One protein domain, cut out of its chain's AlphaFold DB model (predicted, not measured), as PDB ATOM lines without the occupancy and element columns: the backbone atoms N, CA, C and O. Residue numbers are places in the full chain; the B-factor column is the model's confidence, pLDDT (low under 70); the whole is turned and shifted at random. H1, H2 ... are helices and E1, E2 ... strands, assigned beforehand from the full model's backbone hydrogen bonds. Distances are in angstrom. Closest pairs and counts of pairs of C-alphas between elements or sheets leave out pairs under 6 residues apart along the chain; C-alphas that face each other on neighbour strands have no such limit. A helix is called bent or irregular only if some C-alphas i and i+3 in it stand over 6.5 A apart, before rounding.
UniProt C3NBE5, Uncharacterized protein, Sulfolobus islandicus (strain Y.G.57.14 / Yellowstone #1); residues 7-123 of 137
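Overview. This is residues 7 to 123 of the 137 residues of an uncharacterized protein of Sulfolobus islandicus (strain Y.G.57.14 / Yellowstone #1) (UniProt C3NBE5). A twisted wall of three antiparallel strands has H1 and H4 crossing each other over one face, with the small helix H3 over the same face and the other face bare. H6 packs on H1 and H4 on their side away from the sheet, while H2 and H5 lie toward opposite ends of the whole. The printed part has 117 residues, with six named helices and three named strands in the order E1 H1 H2 E2 E3 H3 H4 H5 H6; the sheet order is E1 E3 E2. The class is mixed, helices and strands, and the whole is compact, with a radius of gyration of the C-alphas of 14.3 A and spans of 36 by 30 by 25 A.

Arrangement. E1, residues 7 to 15, bends by 50 degrees at residue 11. It is an edge strand and the antiparallel neighbour of E3, residues 68 to 76, with N 10 and O 72 2.9 A apart, within hydrogen-bond range. E3 forms a hairpin with the other edge strand, E2, residues 58 to 65, where N 61 and O 73 are 2.8 A apart. The sheet is twisted, its C-alphas lying up to 4.5 A off the best plane. H1, residues 19 to 35, is the hub; it lies over E3 and along the strands, at a height of 8.6 A over the sheet. H2, residues 40 to 47, only just touches H1, with 3 pairs of C-alphas within 8 A, the closest being Arg 34 and Arg 43 at 6.1 A, and only grazes the sheet with residues 45 to 47. E1, H1, H2 and E2 make a split strand-helix-strand unit, two strands running the same way with E3 between them, and its crossover is right-handed. H3, residues 79 to 85, is only just irregular: C-alphas 80 and 83 are 6.7 A apart. H4, residues 89 to 102, touches H1 at a steep tilt of 48 degrees, opposite ways, with the C-alphas of Phe 25 and Phe 100 closest at 7.2 A. H1, H3 and H4 on the same face of the sheet make two layers, helices over strands. H5, residues 104 to 110, is close to but not clearly touching H1, the closest C-alphas being Ser 21 and Glu 104 at 7.6 A. H6, residues 117 to 123, touches H4 at a shallow tilt of 31 degrees, with Val 99 and Leu 119 the closest C-alphas at 6.4 A, and touches H1, with Cys 35 and Phe 123 closest at 5.6 A. In H1, H2, H4 and H5 every O i to N i+4 pair is within hydrogen-bond range; H3 and H6 each have 1 of 3, beside 3 of 4 and 4 of 4 O i to N i+3 pairs.

Along the chain. E1 begins at C-alpha 7 (19.530, -10.328, 5.598) and is 23.4 A long. H1 is 24.1 A long, E2 23.0 A, E3 23.9 A and H4 20.1 A. H6 ends at C-alpha 123 (41.945, -4.996, 5.811).

Size, cuts and confidence. The two C-alphas farthest apart, those of Arg 79 and Ala 109, are 39.0 A apart. The printed part has no cut, and no link is long. Confidence is under 70 at residues 49 to 55, 79 and 81 to 84.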
ATOM      1  N   CYS A   7      18.707  -9.204   6.014       87.69
ATOM      2  CA  CYS A   7      19.530 -10.328   5.598       87.69
ATOM      3  C   CYS A   7      19.735 -10.275   4.087       87.69
ATOM      4  O   CYS A   7      18.836  -9.875   3.345       87.69
ATOM      5  N   GLU A   8      20.927 -10.649   3.652       89.94
ATOM      6  CA  GLU A   8      21.256 -10.870   2.252       89.94
ATOM      7  C   GLU A   8      21.884 -12.253   2.139       89.94
ATOM      8  O   GLU A   8      22.914 -12.520   2.762       89.94
ATOM      9  N   GLU A   9      21.242 -13.131   1.372       93.19
ATOM     10  CA  GLU A   9      21.837 -14.395   0.970       93.19
ATOM     11  C   GLU A   9      22.561 -14.199  -0.357       93.19
ATOM     12  O   GLU A   9      21.977 -13.773  -1.355       93.19
ATOM     13  N   VAL A  10      23.847 -14.524  -0.354       93.19
ATOM     14  CA  VAL A  10      24.678 -14.545  -1.548       93.19
ATOM     15  C   VAL A  10      24.857 -15.995  -1.966       93.19
ATOM     16  O   VAL A  10      25.458 -16.782  -1.231       93.19
ATOM     17  N   ASN A  11      24.364 -16.341  -3.155       94.25
ATOM     18  CA  ASN A  11      24.660 -17.629  -3.773       94.25
ATOM     19  C   ASN A  11      26.125 -17.653  -4.201       94.25
ATOM     20  O   ASN A  11      26.611 -16.759  -4.888       94.25
ATOM     21  N   LEU A  12      26.835 -18.682  -3.766       90.25
ATOM     22  CA  LEU A  12      28.257 -18.862  -3.984       90.25
ATOM     23  C   LEU A  12      28.503 -20.233  -4.624       90.25
ATOM     24  O   LEU A  12      27.592 -21.008  -4.896       90.25
ATOM     25  N   ASN A  13      29.767 -20.517  -4.911       95.19
ATOM     26  CA  ASN A  13      30.236 -21.859  -5.238       95.19
ATOM     27  C   ASN A  13      31.756 -21.905  -5.026       95.19
ATOM     28  O   ASN A  13      32.535 -22.103  -5.960       95.19
ATOM     29  N   LEU A  14      32.191 -21.569  -3.808       97.44
ATOM     30  CA  LEU A  14      33.613 -21.422  -3.485       97.44
ATOM     31  C   LEU A  14      34.158 -22.757  -2.993       97.44
ATOM     32  O   LEU A  14      33.729 -23.234  -1.944       97.44
ATOM     33  N   LYS A  15      35.092 -23.347  -3.739       97.50
ATOM     34  CA  LYS A  15      35.638 -24.678  -3.461       97.50
ATOM     35  C   LYS A  15      37.003 -24.591  -2.786       97.50
ATOM     36  O   LYS A  15      37.922 -23.979  -3.316       97.50
ATOM     37  N   PHE A  16      37.159 -25.282  -1.667       97.06
ATOM     38  CA  PHE A  16      38.400 -25.314  -0.901       97.06
ATOM     39  C   PHE A  16      39.103 -26.666  -1.044       97.06
ATOM     40  O   PHE A  16      38.466 -27.704  -1.216       97.06
ATOM     41  N   ASN A  17      40.436 -26.647  -0.974       94.06
ATOM     42  CA  ASN A  17      41.266 -27.852  -1.115       94.06
ATOM     43  C   ASN A  17      41.409 -28.635   0.200       94.06
ATOM     44  O   ASN A  17      41.834 -29.788   0.188       94.06
ATOM     45  N   SER A  18      41.083 -28.008   1.332       95.62
ATOM     46  CA  SER A  18      41.173 -28.593   2.668       95.62
ATOM     47  C   SER A  18      40.230 -27.886   3.644       95.62
ATOM     48  O   SER A  18      39.783 -26.762   3.399       95.62
ATOM     49  N   GLU A  19      39.963 -28.528   4.784       95.31
ATOM     50  CA  GLU A  19      39.252 -27.900   5.904       95.31
ATOM     51  C   GLU A  19      39.997 -26.666   6.423       95.31
ATOM     52  O   GLU A  19      39.381 -25.640   6.696       95.31
ATOM     53  N   GLU A  20      41.328 -26.735   6.508       94.06
ATOM     54  CA  GLU A  20      42.169 -25.617   6.946       94.06
ATOM     55  C   GLU A  20      41.953 -24.379   6.060       94.06
ATOM     56  O   GLU A  20      41.697 -23.288   6.573       94.06
ATOM     57  N   SER A  21      41.927 -24.565   4.738       94.44
ATOM     58  CA  SER A  21      41.657 -23.505   3.757       94.44
ATOM     59  C   SER A  21      40.294 -22.861   3.939       94.44
ATOM     60  O   SER A  21      40.173 -21.633   4.007       94.44
ATOM     61  N   LEU A  22      39.271 -23.694   4.119       96.00
ATOM     62  CA  LEU A  22      37.917 -23.251   4.413       96.00
ATOM     63  C   LEU A  22      37.866 -22.429   5.711       96.00
ATOM     64  O   LEU A  22      37.328 -21.319   5.721       96.00
ATOM     65  N   PHE A  23      38.454 -22.924   6.804       93.19
ATOM     66  CA  PHE A  23      38.463 -22.223   8.092       93.19
ATOM     67  C   PHE A  23      39.192 -20.881   8.017       93.19
ATOM     68  O   PHE A  23      38.700 -19.873   8.535       93.19
ATOM     69  N   HIS A  24      40.340 -20.844   7.347       92.94
ATOM     70  CA  HIS A  24      41.104 -19.620   7.152       92.94
ATOM     71  C   HIS A  24      40.341 -18.592   6.321       92.94
ATOM     72  O   HIS A  24      40.309 -17.413   6.689       92.94
ATOM     73  N   PHE A  25      39.660 -19.025   5.262       95.44
ATOM     74  CA  PHE A  25      38.808 -18.140   4.483       95.44
ATOM     75  C   PHE A  25      37.635 -17.591   5.305       95.44
ATOM     76  O   PHE A  25      37.412 -16.381   5.314       95.44
ATOM     77  N   LEU A  26      36.927 -18.436   6.064       94.81
ATOM     78  CA  LEU A  26      35.831 -17.998   6.939       94.81
ATOM     79  C   LEU A  26      36.308 -16.981   7.988       94.81
ATOM     80  O   LEU A  26      35.626 -15.989   8.264       94.81
ATOM     81  N   PHE A  27      37.503 -17.184   8.547       91.56
ATOM     82  CA  PHE A  27      38.122 -16.233   9.466       91.56
ATOM     83  C   PHE A  27      38.464 -14.899   8.784       91.56
ATOM     84  O   PHE A  27      38.199 -13.826   9.342       91.56
ATOM     85  N   LEU A  28      39.027 -14.944   7.573       92.75
ATOM     86  CA  LEU A  28      39.326 -13.751   6.782       92.75
ATOM     87  C   LEU A  28      38.050 -12.998   6.419       92.75
ATOM     88  O   LEU A  28      38.021 -11.781   6.580       92.75
ATOM     89  N   PHE A  29      36.988 -13.694   6.019       93.81
ATOM     90  CA  PHE A  29      35.702 -13.086   5.699       93.81
ATOM     91  C   PHE A  29      35.079 -12.394   6.919       93.81
ATOM     92  O   PHE A  29      34.744 -11.210   6.854       93.81
ATOM     93  N   LYS A  30      35.042 -13.065   8.080       90.75
ATOM     94  CA  LYS A  30      34.620 -12.448   9.352       90.75
ATOM     95  C   LYS A  30      35.409 -11.177   9.652       90.75
ATOM     96  O   LYS A  30      34.852 -10.139  10.017       90.75
ATOM     97  N   THR A  31      36.730 -11.267   9.522       88.94
ATOM     98  CA  THR A  31      37.634 -10.148   9.785       88.94
ATOM     99  C   THR A  31      37.394  -9.020   8.787       88.94
ATOM    100  O   THR A  31      37.357  -7.856   9.176       88.94
ATOM    101  N   TYR A  32      37.162  -9.350   7.521       91.31
ATOM    102  CA  TYR A  32      36.879  -8.407   6.453       91.31
ATOM    103  C   TYR A  32      35.596  -7.615   6.732       91.31
ATOM    104  O   TYR A  32      35.641  -6.383   6.720       91.31
ATOM    105  N   LEU A  33      34.500  -8.290   7.104       90.00
ATOM    106  CA  LEU A  33      33.250  -7.637   7.513       90.00
ATOM    107  C   LEU A  33      33.489  -6.650   8.662       90.00
ATOM    108  O   LEU A  33      33.030  -5.506   8.622       90.00
ATOM    109  N   ARG A  34      34.292  -7.042   9.658       87.88
ATOM    110  CA  ARG A  34      34.698  -6.150  10.750       87.88
ATOM    111  C   ARG A  34      35.522  -4.959  10.253       87.88
ATOM    112  O   ARG A  34      35.374  -3.855  10.769       87.88
ATOM    113  N   CYS A  35      36.376  -5.147   9.254       87.88
ATOM    114  CA  CYS A  35      37.223  -4.098   8.690       87.88
ATOM    115  C   CYS A  35      36.512  -3.171   7.703       87.88
ATOM    116  O   CYS A  35      37.060  -2.115   7.384       87.88
ATOM    117  N   LYS A  36      35.282  -3.462   7.274       87.06
ATOM    118  CA  LYS A  36      34.473  -2.463   6.558       87.06
ATOM    119  C   LYS A  36      34.270  -1.191   7.393       87.06
ATOM    120  O   LYS A  36      34.255  -0.087   6.854       87.06
ATOM    121  N   PHE A  37      34.258  -1.321   8.719       86.06
ATOM    122  CA  PHE A  37      34.155  -0.200   9.650       86.06
ATOM    123  C   PHE A  37      35.535   0.366  10.019       86.06
ATOM    124  O   PHE A  37      36.401  -0.320  10.574       86.06
ATOM    125  N   ARG A  38      35.737   1.656   9.730       84.06
ATOM    126  CA  ARG A  38      36.987   2.377  10.020       84.06
ATOM    127  C   ARG A  38      37.198   2.602  11.516       84.06
ATOM    128  O   ARG A  38      38.309   2.439  12.024       84.06
ATOM    129  N   GLU A  39      36.145   3.005  12.215       85.50
ATOM    130  CA  GLU A  39      36.226   3.392  13.619       85.50
ATOM    131  C   GLU A  39      36.198   2.179  14.544       85.50
ATOM    132  O   GLU A  39      35.442   1.224  14.357       85.50
ATOM    133  N   LYS A  40      37.047   2.210  15.576       83.31
ATOM    134  CA  LYS A  40      37.116   1.135  16.568       83.31
ATOM    135  C   LYS A  40      35.806   1.010  17.358       83.31
ATOM    136  O   LYS A  40      35.321  -0.107  17.487       83.31
ATOM    137  N   SER A  41      35.230   2.132  17.782       84.06
ATOM    138  CA  SER A  41      33.937   2.212  18.476       84.06
ATOM    139  C   SER A  41      32.816   1.536  17.684       84.06
ATOM    140  O   SER A  41      32.077   0.723  18.224       84.06
ATOM    141  N   ILE A  42      32.731   1.804  16.377       84.12
ATOM    142  CA  ILE A  42      31.710   1.215  15.499       84.12
ATOM    143  C   ILE A  42      31.916  -0.299  15.338       84.12
ATOM    144  O   ILE A  42      30.958  -1.068  15.371       84.12
ATOM    145  N   ARG A  43      33.170  -0.756  15.218       85.12
ATOM    146  CA  ARG A  43      33.474  -2.196  15.202       85.12
ATOM    147  C   ARG A  43      33.049  -2.888  16.487       85.12
ATOM    148  O   ARG A  43      32.502  -3.979  16.412       85.12
ATOM    149  N   GLU A  44      33.320  -2.276  17.634       83.94
ATOM    150  CA  GLU A  44      32.931  -2.815  18.941       83.94
ATOM    151  C   GLU A  44      31.403  -2.808  19.111       83.94
ATOM    152  O   GLU A  44      30.857  -3.796  19.591       83.94
ATOM    153  N   LYS A  45      30.699  -1.784  18.599       83.25
ATOM    154  CA  LYS A  45      29.224  -1.733  18.555       83.25
ATOM    155  C   LYS A  45      28.616  -2.921  17.793       83.25
ATOM    156  O   LYS A  45      27.619  -3.478  18.243       83.25
ATOM    157  N   TYR A  46      29.175  -3.287  16.633       84.12
ATOM    158  CA  TYR A  46      28.555  -4.282  15.742       84.12
ATOM    159  C   TYR A  46      29.118  -5.700  15.842       84.12
ATOM    160  O   TYR A  46      28.374  -6.640  15.589       84.12
ATOM    161  N   PHE A  47      30.384  -5.877  16.220       83.00
ATOM    162  CA  PHE A  47      31.024  -7.196  16.360       83.00
ATOM    163  C   PHE A  47      31.327  -7.565  17.817       83.00
ATOM    164  O   PHE A  47      31.932  -8.607  18.068       83.00
ATOM    165  N   GLY A  48      30.927  -6.712  18.762       77.00
ATOM    166  CA  GLY A  48      31.220  -6.867  20.179       77.00
ATOM    167  C   GLY A  48      32.665  -6.511  20.537       77.00
ATOM    168  O   GLY A  48      33.533  -6.263  19.689       77.00
ATOM    169  N   SER A  49      32.933  -6.499  21.840       69.75
ATOM    170  CA  SER A  49      34.283  -6.425  22.393       69.75
ATOM    171  C   SER A  49      34.470  -7.546  23.416       69.75
ATOM    172  O   SER A  49      33.511  -8.016  24.014       69.75
ATOM    173  N   ALA A  50      35.712  -7.966  23.665       61.03
ATOM    174  CA  ALA A  50      35.988  -8.936  24.730       61.03
ATOM    175  C   ALA A  50      35.742  -8.365  26.145       61.03
ATOM    176  O   ALA A  50      35.797  -9.110  27.115       61.03
ATOM    177  N   ARG A  51      35.535  -7.045  26.268       58.78
ATOM    178  CA  ARG A  51      35.378  -6.335  27.549       58.78
ATOM    179  C   ARG A  51      33.921  -6.099  27.930       58.78
ATOM    180  O   ARG A  51      33.623  -5.961  29.106       58.78
ATOM    181  N   GLU A  52      33.036  -6.042  26.945       56.97
ATOM    182  CA  GLU A  52      31.609  -5.798  27.123       56.97
ATOM    183  C   GLU A  52      30.889  -6.925  26.389       56.97
ATOM    184  O   GLU A  52      30.980  -7.008  25.165       56.97
ATOM    185  N   HIS A  53      30.249  -7.829  27.136       50.16
ATOM    186  CA  HIS A  53      29.578  -9.042  26.655       50.16
ATOM    187  C   HIS A  53      28.393  -8.742  25.712       50.16
ATOM    188  O   HIS A  53      27.237  -8.973  26.051       50.16
ATOM    189  N   PHE A  54      28.668  -8.228  24.516       63.00
ATOM    190  CA  PHE A  54      27.683  -7.964  23.475       63.00
ATOM    191  C   PHE A  54      27.793  -9.007  22.362       63.00
ATOM    192  O   PHE A  54      28.863  -9.217  21.788       63.00
ATOM    193  N   MET A  55      26.666  -9.647  22.043       67.94
ATOM    194  CA  MET A  55      26.536 -10.481  20.847       67.94
ATOM    195  C   MET A  55      26.715  -9.622  19.588       67.94
ATOM    196  O   MET A  55      26.262  -8.477  19.535       67.94
ATOM    197  N   SER A  56      27.378 -10.184  18.574       79.81
ATOM    198  CA  SER A  56      27.558  -9.526  17.276       79.81
ATOM    199  C   SER A  56      26.195  -9.183  16.670       79.81
ATOM    200  O   SER A  56      25.337 -10.051  16.537       79.81
ATOM    201  N   ARG A  57      26.006  -7.922  16.274       85.12
ATOM    202  CA  ARG A  57      24.831  -7.454  15.521       85.12
ATOM    203  C   ARG A  57      24.943  -7.755  14.028       85.12
ATOM    204  O   ARG A  57      23.986  -7.541  13.295       85.12
ATOM    205  N   ILE A  58      26.110  -8.209  13.576       86.88
ATOM    206  CA  ILE A  58      26.326  -8.731  12.229       86.88
ATOM    207  C   ILE A  58      26.553 -10.231  12.362       86.88
ATOM    208  O   ILE A  58      27.542 -10.671  12.957       86.88
ATOM    209  N   LEU A  59      25.618 -11.003  11.830       87.81
ATOM    210  CA  LEU A  59      25.666 -12.454  11.761       87.81
ATOM    211  C   LEU A  59      26.010 -12.840  10.328       87.81
ATOM    212  O   LEU A  59      25.544 -12.201   9.388       87.81
ATOM    213  N   TYR A  60      26.842 -13.859  10.164       90.50
ATOM    214  CA  TYR A  60      27.100 -14.448   8.860       90.50
ATOM    215  C   TYR A  60      27.060 -15.967   8.993       90.50
ATOM    216  O   TYR A  60      27.652 -16.525   9.920       90.50
ATOM    217  N   THR A  61      26.349 -16.612   8.080       92.94
ATOM    218  CA  THR A  61      26.029 -18.035   8.141       92.94
ATOM    219  C   THR A  61      26.396 -18.667   6.801       92.94
ATOM    220  O   THR A  61      25.686 -18.466   5.816       92.94
ATOM    221  N   PRO A  62      27.519 -19.402   6.719       95.62
ATOM    222  CA  PRO A  62      27.872 -20.126   5.509       95.62
ATOM    223  C   PRO A  62      27.049 -21.415   5.394       95.62
ATOM    224  O   PRO A  62      26.944 -22.179   6.354       95.62
ATOM    225  N   LYS A  63      26.539 -21.704   4.197       97.38
ATOM    226  CA  LYS A  63      26.005 -23.019   3.836       97.38
ATOM    227  C   LYS A  63      27.119 -23.835   3.184       97.38
ATOM    228  O   LYS A  63      27.587 -23.489   2.101       97.38
ATOM    229  N   ILE A  64      27.571 -24.888   3.866       97.06
ATOM    230  CA  ILE A  64      28.767 -25.652   3.482       97.06
ATOM    231  C   ILE A  64      28.396 -27.097   3.156       97.06
ATOM    232  O   ILE A  64      27.689 -27.744   3.929       97.06
ATOM    233  N   ARG A  65      28.921 -27.615   2.044       96.81
ATOM    234  CA  ARG A  65      28.849 -29.029   1.658       96.81
ATOM    235  C   ARG A  65      30.162 -29.442   1.001       96.81
ATOM    236  O   ARG A  65      30.612 -28.757   0.096       96.81
ATOM    237  N   ASP A  66      30.786 -30.525   1.462       95.06
ATOM    238  CA  ASP A  66      31.991 -31.114   0.846       95.06
ATOM    239  C   ASP A  66      33.113 -30.102   0.518       95.06
ATOM    240  O   ASP A  66      33.626 -30.058  -0.599       95.06
ATOM    241  N   LEU A  67      33.486 -29.256   1.491       96.50
ATOM    242  CA  LEU A  67      34.469 -28.165   1.330       96.50
ATOM    243  C   LEU A  67      34.078 -27.097   0.294       96.50
ATOM    244  O   LEU A  67      34.931 -26.356  -0.195       96.50
ATOM    245  N   VAL A  68      32.793 -26.986  -0.022       97.62
ATOM    246  CA  VAL A  68      32.230 -25.934  -0.864       97.62
ATOM    247  C   VAL A  68      31.336 -25.039  -0.019       97.62
ATOM    248  O   VAL A  68      30.439 -25.525   0.667       97.62
ATOM    249  N   ILE A  69      31.558 -23.724  -0.077       97.50
ATOM    250  CA  ILE A  69      30.578 -22.740   0.400       97.50
ATOM    251  C   ILE A  69      29.579 -22.519  -0.743       97.50
ATOM    252  O   ILE A  69      29.903 -21.848  -1.726       97.50
ATOM    253  N   GLU A  70      28.389 -23.111  -0.613       97.44
ATOM    254  CA  GLU A  70      27.282 -23.004  -1.578       97.44
ATOM    255  C   GLU A  70      26.586 -21.640  -1.488       97.44
ATOM    256  O   GLU A  70      26.159 -21.083  -2.492       97.44
ATOM    257  N   SER A  71      26.450 -21.082  -0.288       96.62
ATOM    258  CA  SER A  71      25.926 -19.731  -0.089       96.62
ATOM    259  C   SER A  71      26.441 -19.135   1.217       96.62
ATOM    260  O   SER A  71      26.971 -19.838   2.086       96.62
ATOM    261  N   MET A  72      26.335 -17.816   1.344       95.81
ATOM    262  CA  MET A  72      26.631 -17.083   2.569       95.81
ATOM    263  C   MET A  72      25.488 -16.120   2.850       95.81
ATOM    264  O   MET A  72      25.259 -15.188   2.080       95.81
ATOM    265  N   GLU A  73      24.803 -16.311   3.970       94.31
ATOM    266  CA  GLU A  73      23.830 -15.345   4.469       94.31
ATOM    267  C   GLU A  73      24.528 -14.350   5.395       94.31
ATOM    268  O   GLU A  73      25.277 -14.753   6.283       94.31
ATOM    269  N   VAL A  74      24.293 -13.049   5.211       92.00
ATOM    270  CA  VAL A  74      24.744 -11.999   6.132       92.00
ATOM    271  C   VAL A  74      23.539 -11.218   6.635       92.00
ATOM    272  O   VAL A  74      22.882 -10.505   5.880       92.00
ATOM    273  N   CYS A  75      23.276 -11.322   7.936       88.31
ATOM    274  CA  CYS A  75      22.176 -10.656   8.620       88.31
ATOM    275  C   CYS A  75      22.684  -9.536   9.525       88.31
ATOM    276  O   CYS A  75      23.618  -9.706  10.308       88.31
ATOM    277  N   ILE A  76      22.032  -8.380   9.450       86.38
ATOM    278  CA  ILE A  76      22.412  -7.175  10.184       86.38
ATOM    279  C   ILE A  76      21.242  -6.733  11.049       86.38
ATOM    280  O   ILE A  76      20.177  -6.378  10.546       86.38
ATOM    281  N   ILE A  77      21.478  -6.721  12.358       81.56
ATOM    282  CA  ILE A  77      20.546  -6.330  13.418       81.56
ATOM    283  C   ILE A  77      20.872  -4.891  13.853       81.56
ATOM    284  O   ILE A  77      21.266  -4.646  14.991       81.56
ATOM    285  N   ASP A  78      20.821  -3.946  12.908       73.50
ATOM    286  CA  ASP A  78      20.886  -2.485  13.107       73.50
ATOM    287  C   ASP A  78      20.804  -1.791  11.729       73.50
ATOM    288  O   ASP A  78      21.591  -2.105  10.830       73.50
ATOM    289  N   ARG A  79      19.896  -0.824  11.537       67.75
ATOM    290  CA  ARG A  79      19.720  -0.151  10.232       67.75
ATOM    291  C   ARG A  79      20.956   0.620   9.788       67.75
ATOM    292  O   ARG A  79      21.261   0.650   8.600       67.75
ATOM    293  N   ASP A  80      21.681   1.215  10.726       70.00
ATOM    294  CA  ASP A  80      22.804   2.086  10.382       70.00
ATOM    295  C   ASP A  80      23.981   1.296   9.793       70.00
ATOM    296  O   ASP A  80      24.784   1.843   9.044       70.00
ATOM    297  N   ALA A  81      24.079  -0.004  10.086       68.94
ATOM    298  CA  ALA A  81      25.120  -0.874   9.546       68.94
ATOM    299  C   ALA A  81      24.796  -1.417   8.146       68.94
ATOM    300  O   ALA A  81      25.724  -1.765   7.410       68.94
ATOM    301  N   SER A  82      23.517  -1.476   7.747       68.44
ATOM    302  CA  SER A  82      23.121  -2.183   6.523       68.44
ATOM    303  C   SER A  82      23.737  -1.591   5.260       68.44
ATOM    304  O   SER A  82      24.178  -2.326   4.381       68.44
ATOM    305  N   ASN A  83      23.842  -0.262   5.198       67.81
ATOM    306  CA  ASN A  83      24.388   0.443   4.035       67.81
ATOM    307  C   ASN A  83      25.894   0.222   3.842       67.81
ATOM    308  O   ASN A  83      26.398   0.409   2.739       67.81
ATOM    309  N   TYR A  84      26.614  -0.173   4.895       68.19
ATOM    310  CA  TYR A  84      28.064  -0.364   4.843       68.19
ATOM    311  C   TYR A  84      28.468  -1.786   4.461       68.19
ATOM    312  O   TYR A  84      29.584  -1.986   3.991       68.19
ATOM    313  N   VAL A  85      27.602  -2.773   4.697       76.38
ATOM    314  CA  VAL A  85      27.986  -4.191   4.659       76.38
ATOM    315  C   VAL A  85      27.389  -4.939   3.468       76.38
ATOM    316  O   VAL A  85      28.116  -5.732   2.879       76.38
ATOM    317  N   ILE A  86      26.135  -4.657   3.102       76.88
ATOM    318  CA  ILE A  86      25.348  -5.417   2.105       76.88
ATOM    319  C   ILE A  86      25.692  -5.008   0.665       76.88
ATOM    320  O   ILE A  86      25.904  -5.839  -0.207       76.88
ATOM    321  N   ASN A  87      25.829  -3.710   0.389       77.50
ATOM    322  CA  ASN A  87      26.045  -3.257  -0.987       77.50
ATOM    323  C   ASN A  87      27.362  -3.803  -1.576       77.50
ATOM    324  O   ASN A  87      28.442  -3.459  -1.095       77.50
ATOM    325  N   GLY A  88      27.255  -4.599  -2.647       82.00
ATOM    326  CA  GLY A  88      28.395  -5.180  -3.368       82.00
ATOM    327  C   GLY A  88      29.003  -6.428  -2.719       82.00
ATOM    328  O   GLY A  88      30.081  -6.853  -3.138       82.00
ATOM    329  N   LEU A  89      28.329  -7.012  -1.721       88.31
ATOM    330  CA  LEU A  89      28.858  -8.092  -0.893       88.31
ATOM    331  C   LEU A  89      29.299  -9.318  -1.706       88.31
ATOM    332  O   LEU A  89      30.381  -9.845  -1.458       88.31
ATOM    333  N   GLU A  90      28.520  -9.731  -2.709       91.94
ATOM    334  CA  GLU A  90      28.857 -10.859  -3.587       91.94
ATOM    335  C   GLU A  90      30.214 -10.679  -4.282       91.94
ATOM    336  O   GLU A  90      31.129 -11.489  -4.108       91.94
ATOM    337  N   GLY A  91      30.383  -9.579  -5.022       93.06
ATOM    338  CA  GLY A  91      31.624  -9.300  -5.747       93.06
ATOM    339  C   GLY A  91      32.830  -9.153  -4.817       93.06
ATOM    340  O   GLY A  91      33.945  -9.541  -5.165       93.06
ATOM    341  N   GLU A  92      32.621  -8.631  -3.610       92.62
ATOM    342  CA  GLU A  92      33.672  -8.518  -2.603       92.62
ATOM    343  C   GLU A  92      34.077  -9.875  -2.010       92.62
ATOM    344  O   GLU A  92      35.275 -10.104  -1.818       92.62
ATOM    345  N   ILE A  93      33.119 -10.780  -1.774       94.75
ATOM    346  CA  ILE A  93      33.384 -12.163  -1.348       94.75
ATOM    347  C   ILE A  93      34.207 -12.888  -2.412       94.75
ATOM    348  O   ILE A  93      35.262 -13.438  -2.090       94.75
ATOM    349  N   PHE A  94      33.775 -12.843  -3.677       96.25
ATOM    350  CA  PHE A  94      34.496 -13.488  -4.778       96.25
ATOM    351  C   PHE A  94      35.913 -12.943  -4.931       96.25
ATOM    352  O   PHE A  94      36.861 -13.711  -5.076       96.25
ATOM    353  N   LYS A  95      36.086 -11.622  -4.831       96.25
ATOM    354  CA  LYS A  95      37.406 -10.999  -4.936       96.25
ATOM    355  C   LYS A  95      38.319 -11.369  -3.766       96.25
ATOM    356  O   LYS A  95      39.512 -11.584  -3.969       96.25
ATOM    357  N   LEU A  96      37.786 -11.425  -2.542       96.06
ATOM    358  CA  LEU A  96      38.551 -11.870  -1.377       96.06
ATOM    359  C   LEU A  96      38.982 -13.331  -1.541       96.06
ATOM    360  O   LEU A  96      40.134 -13.651  -1.260       96.06
ATOM    361  N   TYR A  97      38.077 -14.187  -2.020       97.00
ATOM    362  CA  TYR A  97      38.351 -15.594  -2.295       97.00
ATOM    363  C   TYR A  97      39.441 -15.761  -3.351       97.00
ATOM    364  O   TYR A  97      40.434 -16.427  -3.088       97.00
ATOM    365  N   GLU A  98      39.324 -15.080  -4.491       96.62
ATOM    366  CA  GLU A  98      40.313 -15.150  -5.569       96.62
ATOM    367  C   GLU A  98      41.721 -14.774  -5.078       96.62
ATOM    368  O   GLU A  98      42.702 -15.455  -5.382       96.62
ATOM    369  N   VAL A  99      41.831 -13.695  -4.297       96.00
ATOM    370  CA  VAL A  99      43.116 -13.248  -3.749       96.00
ATOM    371  C   VAL A  99      43.628 -14.212  -2.677       96.00
ATOM    372  O   VAL A  99      44.820 -14.507  -2.651       96.00
ATOM    373  N   PHE A 100      42.752 -14.726  -1.812       94.62
ATOM    374  CA  PHE A 100      43.121 -15.733  -0.818       94.62
ATOM    375  C   PHE A 100      43.668 -16.999  -1.482       94.62
ATOM    376  O   PHE A 100      44.769 -17.413  -1.140       94.62
ATOM    377  N   SER A 101      42.973 -17.552  -2.480       94.00
ATOM    378  CA  SER A 101      43.406 -18.759  -3.192       94.00
ATOM    379  C   SER A 101      44.758 -18.584  -3.891       94.00
ATOM    380  O   SER A 101      45.536 -19.527  -3.958       94.00
ATOM    381  N   LYS A 102      45.079 -17.377  -4.382       94.75
ATOM    382  CA  LYS A 102      46.392 -17.083  -4.990       94.75
ATOM    383  C   LYS A 102      47.534 -17.033  -3.972       94.75
ATOM    384  O   LYS A 102      48.657 -17.387  -4.316       94.75
ATOM    385  N   HIS A 103      47.257 -16.596  -2.744       92.31
ATOM    386  CA  HIS A 103      48.269 -16.355  -1.706       92.31
ATOM    387  C   HIS A 103      48.113 -17.262  -0.480       92.31
ATOM    388  O   HIS A 103      48.609 -16.941   0.600       92.31
ATOM    389  N   GLU A 104      47.428 -18.392  -0.631       89.62
ATOM    390  CA  GLU A 104      47.089 -19.307   0.460       89.62
ATOM    391  C   GLU A 104      48.342 -19.739   1.244       89.62
ATOM    392  O   GLU A 104      48.414 -19.570   2.461       89.62
ATOM    393  N   MET A 105      49.386 -20.170   0.531       88.12
ATOM    394  CA  MET A 105      50.653 -20.607   1.131       88.12
ATOM    395  C   MET A 105      51.401 -19.478   1.853       88.12
ATOM    396  O   MET A 105      51.961 -19.689   2.931       88.12
ATOM    397  N   GLU A 106      51.399 -18.265   1.297       86.62
ATOM    398  CA  GLU A 106      52.014 -17.097   1.941       86.62
ATOM    399  C   GLU A 106      51.271 -16.717   3.224       86.62
ATOM    400  O   GLU A 106      51.885 -16.360   4.238       86.62
ATOM    401  N   TYR A 107      49.941 -16.815   3.194       84.56
ATOM    402  CA  TYR A 107      49.103 -16.568   4.351       84.56
ATOM    403  C   TYR A 107      49.316 -17.629   5.436       84.56
ATOM    404  O   TYR A 107      49.426 -17.256   6.601       84.56
ATOM    405  N   TYR A 108      49.473 -18.912   5.097       83.00
ATOM    406  CA  TYR A 108      49.779 -19.965   6.078       83.00
ATOM    407  C   TYR A 108      51.138 -19.798   6.744       83.00
ATOM    408  O   TYR A 108      51.245 -19.954   7.963       83.00
ATOM    409  N   ALA A 109      52.160 -19.418   5.975       83.44
ATOM    410  CA  ALA A 109      53.500 -19.199   6.506       83.44
ATOM    411  C   ALA A 109      53.531 -18.083   7.566       83.44
ATOM    412  O   ALA A 109      54.261 -18.174   8.551       83.44
ATOM    413  N   ASN A 110      52.722 -17.036   7.381       75.81
ATOM    414  CA  ASN A 110      52.767 -15.839   8.221       75.81
ATOM    415  C   ASN A 110      51.603 -15.732   9.217       75.81
ATOM    416  O   ASN A 110      51.691 -14.985  10.192       75.81
ATOM    417  N   LYS A 111      50.486 -16.417   8.951       77.50
ATOM    418  CA  LYS A 111      49.196 -16.315   9.661       77.50
ATOM    419  C   LYS A 111      48.706 -14.871   9.847       77.50
ATOM    420  O   LYS A 111      47.931 -14.569  10.752       77.50
ATOM    421  N   THR A 112      49.153 -13.959   8.985       79.50
ATOM    422  CA  THR A 112      48.778 -12.543   8.984       79.50
ATOM    423  C   THR A 112      48.724 -12.002   7.562       79.50
ATOM    424  O   THR A 112      49.481 -12.412   6.686       79.50
ATOM    425  N   VAL A 113      47.836 -11.034   7.345       83.69
ATOM    426  CA  VAL A 113      47.663 -10.339   6.060       83.69
ATOM    427  C   VAL A 113      48.673  -9.206   5.859       83.69
ATOM    428  O   VAL A 113      48.746  -8.635   4.776       83.69
ATOM    429  N   ASP A 114      49.448  -8.847   6.887       81.44
ATOM    430  CA  ASP A 114      50.395  -7.723   6.833       81.44
ATOM    431  C   ASP A 114      51.502  -7.914   5.790       81.44
ATOM    432  O   ASP A 114      51.950  -6.935   5.183       81.44
ATOM    433  N   TYR A 115      51.911  -9.166   5.578       80.88
ATOM    434  CA  TYR A 115      52.985  -9.556   4.665       80.88
ATOM    435  C   TYR A 115      52.482 -10.032   3.298       80.88
ATOM    436  O   TYR A 115      53.305 -10.337   2.446       80.88
ATOM    437  N   VAL A 116      51.164 -10.033   3.072       86.50
ATOM    438  CA  VAL A 116      50.541 -10.401   1.792       86.50
ATOM    439  C   VAL A 116      49.869  -9.150   1.211       86.50
ATOM    440  O   VAL A 116      48.719  -8.859   1.558       86.50
ATOM    441  N   PRO A 117      50.563  -8.342   0.379       87.25
ATOM    442  CA  PRO A 117      50.105  -7.006  -0.018       87.25
ATOM    443  C   PRO A 117      48.712  -6.967  -0.649       87.25
ATOM    444  O   PRO A 117      47.978  -5.997  -0.440       87.25
ATOM    445  N   ASP A 118      48.334  -8.006  -1.391       89.44
ATOM    446  CA  ASP A 118      47.031  -8.071  -2.048       89.44
ATOM    447  C   ASP A 118      45.899  -8.366  -1.065       89.44
ATOM    448  O   ASP A 118      44.897  -7.645  -1.073       89.44
ATOM    449  N   LEU A 119      46.092  -9.303  -0.127       89.06
ATOM    450  CA  LEU A 119      45.155  -9.499   0.986       89.06
ATOM    451  C   LEU A 119      45.082  -8.250   1.866       89.06
ATOM    452  O   LEU A 119      43.999  -7.815   2.255       89.06
ATOM    453  N   ARG A 120      46.219  -7.598   2.127       89.75
ATOM    454  CA  ARG A 120      46.315  -6.403   2.972       89.75
ATOM    455  C   ARG A 120      45.351  -5.284   2.561       89.75
ATOM    456  O   ARG A 120      44.849  -4.558   3.424       89.75
ATOM    457  N   LYS A 121      45.068  -5.140   1.260       90.44
ATOM    458  CA  LYS A 121      44.162  -4.113   0.710       90.44
ATOM    459  C   LYS A 121      42.749  -4.201   1.300       90.44
ATOM    460  O   LYS A 121      42.147  -3.157   1.561       90.44
ATOM    461  N   PHE A 122      42.261  -5.410   1.586       90.94
ATOM    462  CA  PHE A 122      40.930  -5.654   2.158       90.94
ATOM    463  C   PHE A 122      40.821  -5.213   3.624       90.94
ATOM    464  O   PHE A 122      39.752  -4.821   4.084       90.94
ATOM    465  N   PHE A 123      41.936  -5.201   4.358       90.75
ATOM    466  CA  PHE A 123      41.945  -4.996   5.811       90.75
ATOM    467  C   PHE A 123      42.479  -3.622   6.237       90.75
ATOM    468  O   PHE A 123      42.696  -3.385   7.427       90.75
TER     469      PHE A 123